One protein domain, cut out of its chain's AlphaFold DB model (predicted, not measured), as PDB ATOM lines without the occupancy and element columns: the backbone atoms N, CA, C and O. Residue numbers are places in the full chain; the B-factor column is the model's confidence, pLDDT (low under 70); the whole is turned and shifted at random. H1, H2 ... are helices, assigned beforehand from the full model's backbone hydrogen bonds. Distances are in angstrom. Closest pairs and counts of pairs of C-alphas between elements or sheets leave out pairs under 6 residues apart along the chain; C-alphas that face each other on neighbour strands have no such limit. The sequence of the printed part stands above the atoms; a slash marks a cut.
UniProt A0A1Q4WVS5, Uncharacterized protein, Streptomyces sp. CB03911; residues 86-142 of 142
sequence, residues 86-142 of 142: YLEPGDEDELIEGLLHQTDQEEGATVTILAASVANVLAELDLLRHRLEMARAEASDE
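What this domain is: This is residues 86 to 142 of the 142 residues of an uncharacterized protein of Streptomyces sp. CB03911 (UniProt A0A1Q4WVS5). A short helix, H1, and a long helix, H2, meet near their first residues as a wide V, and a long loop, residues 101 to 114, folds back from the end of H1 to the start of H2. Residues 128 to 142, mostly the later part of H2, stick out as a free arm. The printed part has 57 residues, with H1 then H2 and no named strand; the class is all helix. It is extended, with a radius of gyration of the C-alphas of 16.2 A, and spans 52 by 23 by 14 A.

Where its parts are: H1, residues 91 to 100, begins at C-alpha 91 (230.289, 271.474, 263.328) and is 14.4 A long. H2, residues 115 to 138, is 35.0 A long and ends at C-alpha 138 (252.584, 249.918, 259.557).

How they stand to each other: H1 and H2 touch, H2 with residues 117 to 121 alone; their closest C-alphas, of Asp 91 and Ser 117, are 4.8 A apart. They run opposite ways at a steep tilt of 66 degrees. In H1 and H2 every O i to N i+4 pair is within hydrogen-bond range.

The domain as a whole: The two farthest C-alphas, of Glu 106 and Glu 142, are 52.5 A apart. The printed part has no cut. The link from H1 to H2 is long, and its residues 103 to 108 stand free. The pLDDT is under 70 at residues 101 to 110 and 140 to 142.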
ATOM      1  N   TYR A  86     239.050 267.002 266.524       83.00
ATOM      2  CA  TYR A  86     238.939 268.459 266.366       83.00
ATOM      3  C   TYR A  86     237.501 268.944 266.198       83.00
ATOM      4  O   TYR A  86     237.280 270.150 266.250       83.00
ATOM      5  N   LEU A  87     236.548 268.034 265.995       86.38
ATOM      6  CA  LEU A  87     235.142 268.384 265.824       86.38
ATOM      7  C   LEU A  87     234.515 268.782 267.156       86.38
ATOM      8  O   LEU A  87     234.566 268.029 268.136       86.38
ATOM      9  N   GLU A  88     233.854 269.930 267.160       86.31
ATOM     10  CA  GLU A  88     232.889 270.291 268.185       86.31
ATOM     11  C   GLU A  88     231.490 269.756 267.819       86.31
ATOM     12  O   GLU A  88     231.175 269.539 266.642       86.31
ATOM     13  N   PRO A  89     230.619 269.495 268.815       84.31
ATOM     14  CA  PRO A  89     229.254 269.058 268.546       84.31
ATOM     15  C   PRO A  89     228.505 270.073 267.672       84.31
ATOM     16  O   PRO A  89     228.303 271.211 268.086       84.31
ATOM     17  N   GLY A  90     228.051 269.633 266.497       82.25
ATOM     18  CA  GLY A  90     227.290 270.456 265.551       82.25
ATOM     19  C   GLY A  90     228.115 271.087 264.427       82.25
ATOM     20  O   GLY A  90     227.510 271.649 263.520       82.25
ATOM     21  N   ASP A  91     229.449 270.948 264.419       84.56
ATOM     22  CA  ASP A  91     230.289 271.474 263.328       84.56
ATOM     23  C   ASP A  91     229.875 270.897 261.961       84.56
ATOM     24  O   ASP A  91     229.741 271.622 260.976       84.56
ATOM     25  N   GLU A  92     229.634 269.582 261.908       85.44
ATOM     26  CA  GLU A  92     229.182 268.894 260.693       85.44
ATOM     27  C   GLU A  92     227.761 269.302 260.296       85.44
ATOM     28  O   GLU A  92     227.502 269.563 259.119       85.44
ATOM     29  N   ASP A  93     226.858 269.388 261.273       85.19
ATOM     30  CA  ASP A  93     225.462 269.760 261.044       85.19
ATOM     31  C   ASP A  93     225.365 271.184 260.489       85.19
ATOM     32  O   ASP A  93     224.610 271.421 259.554       85.19
ATOM     33  N   GLU A  94     226.187 272.117 260.973       83.50
ATOM     34  CA  GLU A  94     226.218 273.495 260.481       83.50
ATOM     35  C   GLU A  94     226.679 273.587 259.016       83.50
ATOM     36  O   GLU A  94     226.109 274.331 258.212       83.50
ATOM     37  N   LEU A  95     227.690 272.798 258.640       83.75
ATOM     38  CA  LEU A  95     228.146 272.690 257.252       83.75
ATOM     39  C   LEU A  95     227.066 272.079 256.352       83.75
ATOM     40  O   LEU A  95     226.827 272.569 255.245       83.75
ATOM     41  N   ILE A  96     226.408 271.019 256.824       84.25
ATOM     42  CA  ILE A  96     225.344 270.326 256.099       84.25
ATOM     43  C   ILE A  96     224.121 271.235 255.948       84.25
ATOM     44  O   ILE A  96     223.604 271.361 254.843       84.25
ATOM     45  N   GLU A  97     223.680 271.915 257.004       81.50
ATOM     46  CA  GLU A  97     222.563 272.864 256.967       81.50
ATOM     47  C   GLU A  97     222.862 274.046 256.041       81.50
ATOM     48  O   GLU A  97     222.020 274.402 255.211       81.50
ATOM     49  N   GLY A  98     224.079 274.599 256.099       76.62
ATOM     50  CA  GLY A  98     224.518 275.661 255.196       76.62
ATOM     51  C   GLY A  98     224.463 275.248 253.720       76.62
ATOM     52  O   GLY A  98     224.039 276.038 252.874       76.62
ATOM     53  N   LEU A  99     224.833 274.002 253.406       75.56
ATOM     54  CA  LEU A  99     224.765 273.444 252.051       75.56
ATOM     55  C   LEU A  99     223.333 273.070 251.633       75.56
ATOM     56  O   LEU A  99     222.939 273.322 250.495       75.56
ATOM     57  N   LEU A 100     222.530 272.501 252.535       74.88
ATOM     58  CA  LEU A 100     221.141 272.114 252.270       74.88
ATOM     59  C   LEU A 100     220.226 273.330 252.096       74.88
ATOM     60  O   LEU A 100     219.272 273.273 251.327       74.88
ATOM     61  N   HIS A 101     220.514 274.459 252.741       65.38
ATOM     62  CA  HIS A 101     219.791 275.710 252.492       65.38
ATOM     63  C   HIS A 101     220.093 276.336 251.118       65.38
ATOM     64  O   HIS A 101     219.403 277.274 250.719       65.38
ATOM     65  N   GLN A 102     221.060 275.806 250.355       61.75
ATOM     66  CA  GLN A 102     221.320 276.241 248.978       61.75
ATOM     67  C   GLN A 102     220.571 275.461 247.906       61.75
ATOM     68  O   GLN A 102     220.493 275.952 246.784       61.75
ATOM     69  N   THR A 103     220.019 274.279 248.194       55.88
ATOM     70  CA  THR A 103     219.414 273.451 247.133       55.88
ATOM     71  C   THR A 103     218.186 274.090 246.474       55.88
ATOM     72  O   THR A 103     217.800 273.656 245.394       55.88
ATOM     73  N   ASP A 104     217.634 275.154 247.072       58.41
ATOM     74  CA  ASP A 104     216.518 275.941 246.535       58.41
ATOM     75  C   ASP A 104     216.927 277.308 245.930       58.41
ATOM     76  O   ASP A 104     216.053 278.058 245.487       58.41
ATOM     77  N   GLN A 105     218.219 277.668 245.890       56.34
ATOM     78  CA  GLN A 105     218.683 278.956 245.344       56.34
ATOM     79  C   GLN A 105     219.602 278.797 244.124       56.34
ATOM     80  O   GLN A 105     220.369 277.847 244.011       56.34
ATOM     81  N   GLU A 106     219.471 279.741 243.188       61.88
ATOM     82  CA  GLU A 106     220.148 279.792 241.887       61.88
ATOM     83  C   GLU A 106     221.676 279.587 241.972       61.88
ATOM     84  O   GLU A 106     222.326 279.947 242.959       61.88
ATOM     85  N   GLU A 107     222.264 279.045 240.896       63.59
ATOM     86  CA  GLU A 107     223.719 278.957 240.710       63.59
ATOM     87  C   GLU A 107     224.403 280.291 241.065       63.59
ATOM     88  O   GLU A 107     224.135 281.326 240.454       63.59
ATOM     89  N   GLY A 108     225.309 280.265 242.049       64.31
ATOM     90  CA  GLY A 108     226.043 281.447 242.518       64.31
ATOM     91  C   GLY A 108     225.595 282.009 243.872       64.31
ATOM     92  O   GLY A 108     226.164 283.003 244.327       64.31
ATOM     93  N   ALA A 109     224.627 281.383 244.550       65.12
ATOM     94  CA  ALA A 109     224.304 281.719 245.933       65.12
ATOM     95  C   ALA A 109     225.531 281.551 246.855       65.12
ATOM     96  O   ALA A 109     226.304 280.599 246.745       65.12
ATOM     97  N   THR A 110     225.719 282.483 247.791       69.81
ATOM     98  CA  THR A 110     226.814 282.449 248.776       69.81
ATOM     99  C   THR A 110     226.315 281.827 250.080       69.81
ATOM    100  O   THR A 110     225.307 282.284 250.615       69.81
ATOM    101  N   VAL A 111     227.016 280.818 250.612       71.19
ATOM    102  CA  VAL A 111     226.742 280.273 251.957       71.19
ATOM    103  C   VAL A 111     227.490 281.083 253.001       71.19
ATOM    104  O   VAL A 111     228.664 281.402 252.822       71.19
ATOM    105  N   THR A 112     226.822 281.380 254.111       79.25
ATOM    106  CA  THR A 112     227.488 281.858 255.324       79.25
ATOM    107  C   THR A 112     227.562 280.702 256.312       79.25
ATOM    108  O   THR A 112     226.526 280.192 256.720       79.25
ATOM    109  N   ILE A 113     228.779 280.292 256.666       83.62
ATOM    110  CA  ILE A 113     229.077 279.241 257.651       83.62
ATOM    111  C   ILE A 113     230.056 279.847 258.656       83.62
ATOM    112  O   ILE A 113     230.867 280.705 258.275       83.62
ATOM    113  N   LEU A 114     230.010 279.440 259.926       84.88
ATOM    114  CA  LEU A 114     231.022 279.845 260.889       84.88
ATOM    115  C   LEU A 114     232.402 279.349 260.439       84.88
ATOM    116  O   LEU A 114     232.641 278.172 260.168       84.88
ATOM    117  N   ALA A 115     233.350 280.284 260.386       84.69
ATOM    118  CA  ALA A 115     234.725 279.989 259.999       84.69
ATOM    119  C   ALA A 115     235.397 278.973 260.942       84.69
ATOM    120  O   ALA A 115     236.287 278.244 260.513       84.69
ATOM    121  N   ALA A 116     234.968 278.927 262.210       83.75
ATOM    122  CA  ALA A 116     235.456 277.965 263.195       83.75
ATOM    123  C   ALA A 116     235.060 276.528 262.825       83.75
ATOM    124  O   ALA A 116     235.938 275.677 262.741       83.75
ATOM    125  N   SER A 117     233.791 276.290 262.490       83.50
ATOM    126  CA  SER A 117     233.263 274.973 262.110       83.50
ATOM    127  C   SER A 117     233.961 274.437 260.854       83.50
ATOM    128  O   SER A 117     234.389 273.285 260.802       83.50
ATOM    129  N   VAL A 118     234.214 275.307 259.866       87.00
ATOM    130  CA  VAL A 118     235.031 274.965 258.684       87.00
ATOM    131  C   VAL A 118     236.466 274.602 259.079       87.00
ATOM    132  O   VAL A 118     237.013 273.614 258.589       87.00
ATOM    133  N   ALA A 119     237.097 275.392 259.950       84.81
ATOM    134  CA  ALA A 119     238.469 275.144 260.385       84.81
ATOM    135  C   ALA A 119     238.601 273.829 261.169       84.81
ATOM    136  O   ALA A 119     239.564 273.092 260.952       84.81
ATOM    137  N   ASN A 120     237.628 273.515 262.024       84.19
ATOM    138  CA  ASN A 120     237.574 272.283 262.802       84.19
ATOM    139  C   ASN A 120     237.411 271.057 261.898       84.19
ATOM    140  O   ASN A 120     238.182 270.107 262.022       84.19
ATOM    141  N   VAL A 121     236.496 271.103 260.921       87.50
ATOM    142  CA  VAL A 121     236.317 270.006 259.956       87.50
ATOM    143  C   VAL A 121     237.553 269.800 259.085       87.50
ATOM    144  O   VAL A 121     237.969 268.662 258.872       87.50
ATOM    145  N   LEU A 122     238.195 270.870 258.607       88.88
ATOM    146  CA  LEU A 122     239.451 270.742 257.860       88.88
ATOM    147  C   LEU A 122     240.570 270.145 258.727       88.88
ATOM    148  O   LEU A 122     241.302 269.271 258.262       88.88
ATOM    149  N   ALA A 123     240.674 270.565 259.990       82.94
ATOM    150  CA  ALA A 123     241.643 270.011 260.929       82.94
ATOM    151  C   ALA A 123     241.382 268.526 261.236       82.94
ATOM    152  O   ALA A 123     242.338 267.756 261.338       82.94
ATOM    153  N   GLU A 124     240.115 268.116 261.343       87.25
ATOM    154  CA  GLU A 124     239.736 266.712 261.520       87.25
ATOM    155  C   GLU A 124     240.069 265.876 260.280       87.25
ATOM    156  O   GLU A 124     240.638 264.789 260.395       87.25
ATOM    157  N   LEU A 125     239.797 266.385 259.076       88.38
ATOM    158  CA  LEU A 125     240.169 265.701 257.836       88.38
ATOM    159  C   LEU A 125     241.682 265.495 257.732       88.38
ATOM    160  O   LEU A 125     242.126 264.410 257.352       88.38
ATOM    161  N   ASP A 126     242.479 266.501 258.087       85.31
ATOM    162  CA  ASP A 126     243.937 266.378 258.108       85.31
ATOM    163  C   ASP A 126     244.411 265.363 259.164       85.31
ATOM    164  O   ASP A 126     245.294 264.550 258.876       85.31
ATOM    165  N   LEU A 127     243.785 265.335 260.349       85.06
ATOM    166  CA  LEU A 127     244.044 264.327 261.385       85.06
ATOM    167  C   LEU A 127     243.763 262.904 260.879       85.06
ATOM    168  O   LEU A 127     244.603 262.011 261.028       85.06
ATOM    169  N   LEU A 128     242.597 262.682 260.268       87.12
ATOM    170  CA  LEU A 128     242.189 261.378 259.741       87.12
ATOM    171  C   LEU A 128     243.089 260.920 258.589       87.12
ATOM    172  O   LEU A 128     243.472 259.750 258.540       87.12
ATOM    173  N   ARG A 129     243.468 261.831 257.682       86.56
ATOM    174  CA  ARG A 129     244.417 261.541 256.596       86.56
ATOM    175  C   ARG A 129     245.765 261.095 257.141       86.56
ATOM    176  O   ARG A 129     246.284 260.079 256.690       86.56
ATOM    177  N   HIS A 130     246.287 261.803 258.136       82.12
ATOM    178  CA  HIS A 130     247.553 261.445 258.757       82.12
ATOM    179  C   HIS A 130     247.487 260.074 259.450       82.12
ATOM    180  O   HIS A 130     248.344 259.225 259.221       82.12
ATOM    181  N   ARG A 131     246.426 259.792 260.220       85.62
ATOM    182  CA  ARG A 131     246.222 258.465 260.839       85.62
ATOM    183  C   ARG A 131     246.137 257.337 259.811       85.62
ATOM    184  O   ARG A 131     246.667 256.254 260.040       85.62
ATOM    185  N   LEU A 132     245.485 257.586 258.677       87.81
ATOM    186  CA  LEU A 132     245.405 256.630 257.574       87.81
ATOM    187  C   LEU A 132     246.785 256.355 256.958       87.81
ATOM    188  O   LEU A 132     247.087 255.211 256.626       87.81
ATOM    189  N   GLU A 133     247.608 257.388 256.774       86.81
ATOM    190  CA  GLU A 133     248.976 257.253 256.261       86.81
ATOM    191  C   GLU A 133     249.849 256.425 257.210       86.81
ATOM    192  O   GLU A 133     250.508 255.492 256.750       86.81
ATOM    193  N   MET A 134     249.766 256.676 258.520       83.12
ATOM    194  CA  MET A 134     250.465 255.885 259.541       83.12
ATOM    195  C   MET A 134     250.041 254.412 259.518       83.12
ATOM    196  O   MET A 134     250.884 253.528 259.394       83.12
ATOM    197  N   ALA A 135     248.732 254.139 259.519       85.06
ATOM    198  CA  ALA A 135     248.214 252.770 259.466       85.06
ATOM    199  C   ALA A 135     248.627 252.022 258.182       85.06
ATOM    200  O   ALA A 135     248.809 250.806 258.189       85.06
ATOM    201  N   ARG A 136     248.778 252.734 257.055       88.56
ATOM    202  CA  ARG A 136     249.272 252.152 255.796       88.56
ATOM    203  C   ARG A 136     250.763 251.840 255.839       88.56
ATOM    204  O   ARG A 136     251.167 250.847 255.239       88.56
ATOM    205  N   ALA A 137     251.557 252.688 256.488       81.56
ATOM    206  CA  ALA A 137     252.983 252.449 256.670       81.56
ATOM    207  C   ALA A 137     253.210 251.200 257.534       81.56
ATOM    208  O   ALA A 137     253.905 250.290 257.096       81.56
ATOM    209  N   GLU A 138     252.518 251.091 258.671       80.19
ATOM    210  CA  GLU A 138     252.584 249.918 259.557       80.19
ATOM    211  C   GLU A 138     252.174 248.621 258.841       80.19
ATOM    212  O   GLU A 138     252.872 247.616 258.929       80.19
ATOM    213  N   ALA A 139     251.090 248.650 258.059       77.94
ATOM    214  CA  ALA A 139     250.633 247.487 257.294       77.94
ATOM    215  C   ALA A 139     251.549 247.102 256.114       77.94
ATOM    216  O   ALA A 139     251.349 246.049 255.514       77.94
ATOM    217  N   SER A 140     252.496 247.963 255.729       69.12
ATOM    218  CA  SER A 140     253.474 247.681 254.667       69.12
ATOM    219  C   SER A 140     254.782 247.088 255.208       69.12
ATOM    220  O   SER A 140     255.566 246.563 254.417       69.12
ATOM    221  N   ASP A 141     255.003 247.178 256.523       59.16
ATOM    222  CA  ASP A 141     256.174 246.646 257.229       59.16
ATOM    223  C   ASP A 141     255.939 245.224 257.804       59.16
ATOM    224  O   ASP A 141     256.875 244.616 258.335       59.16
ATOM    225  N   GLU A 142     254.722 244.674 257.661       53.78
ATOM    226  CA  GLU A 142     254.343 243.270 257.939       53.78
ATOM    227  C   GLU A 142     254.347 242.387 256.675       53.78
ATOM    228  O   GLU A 142     254.828 241.229 256.772       53.78
TER     229      GLU A 142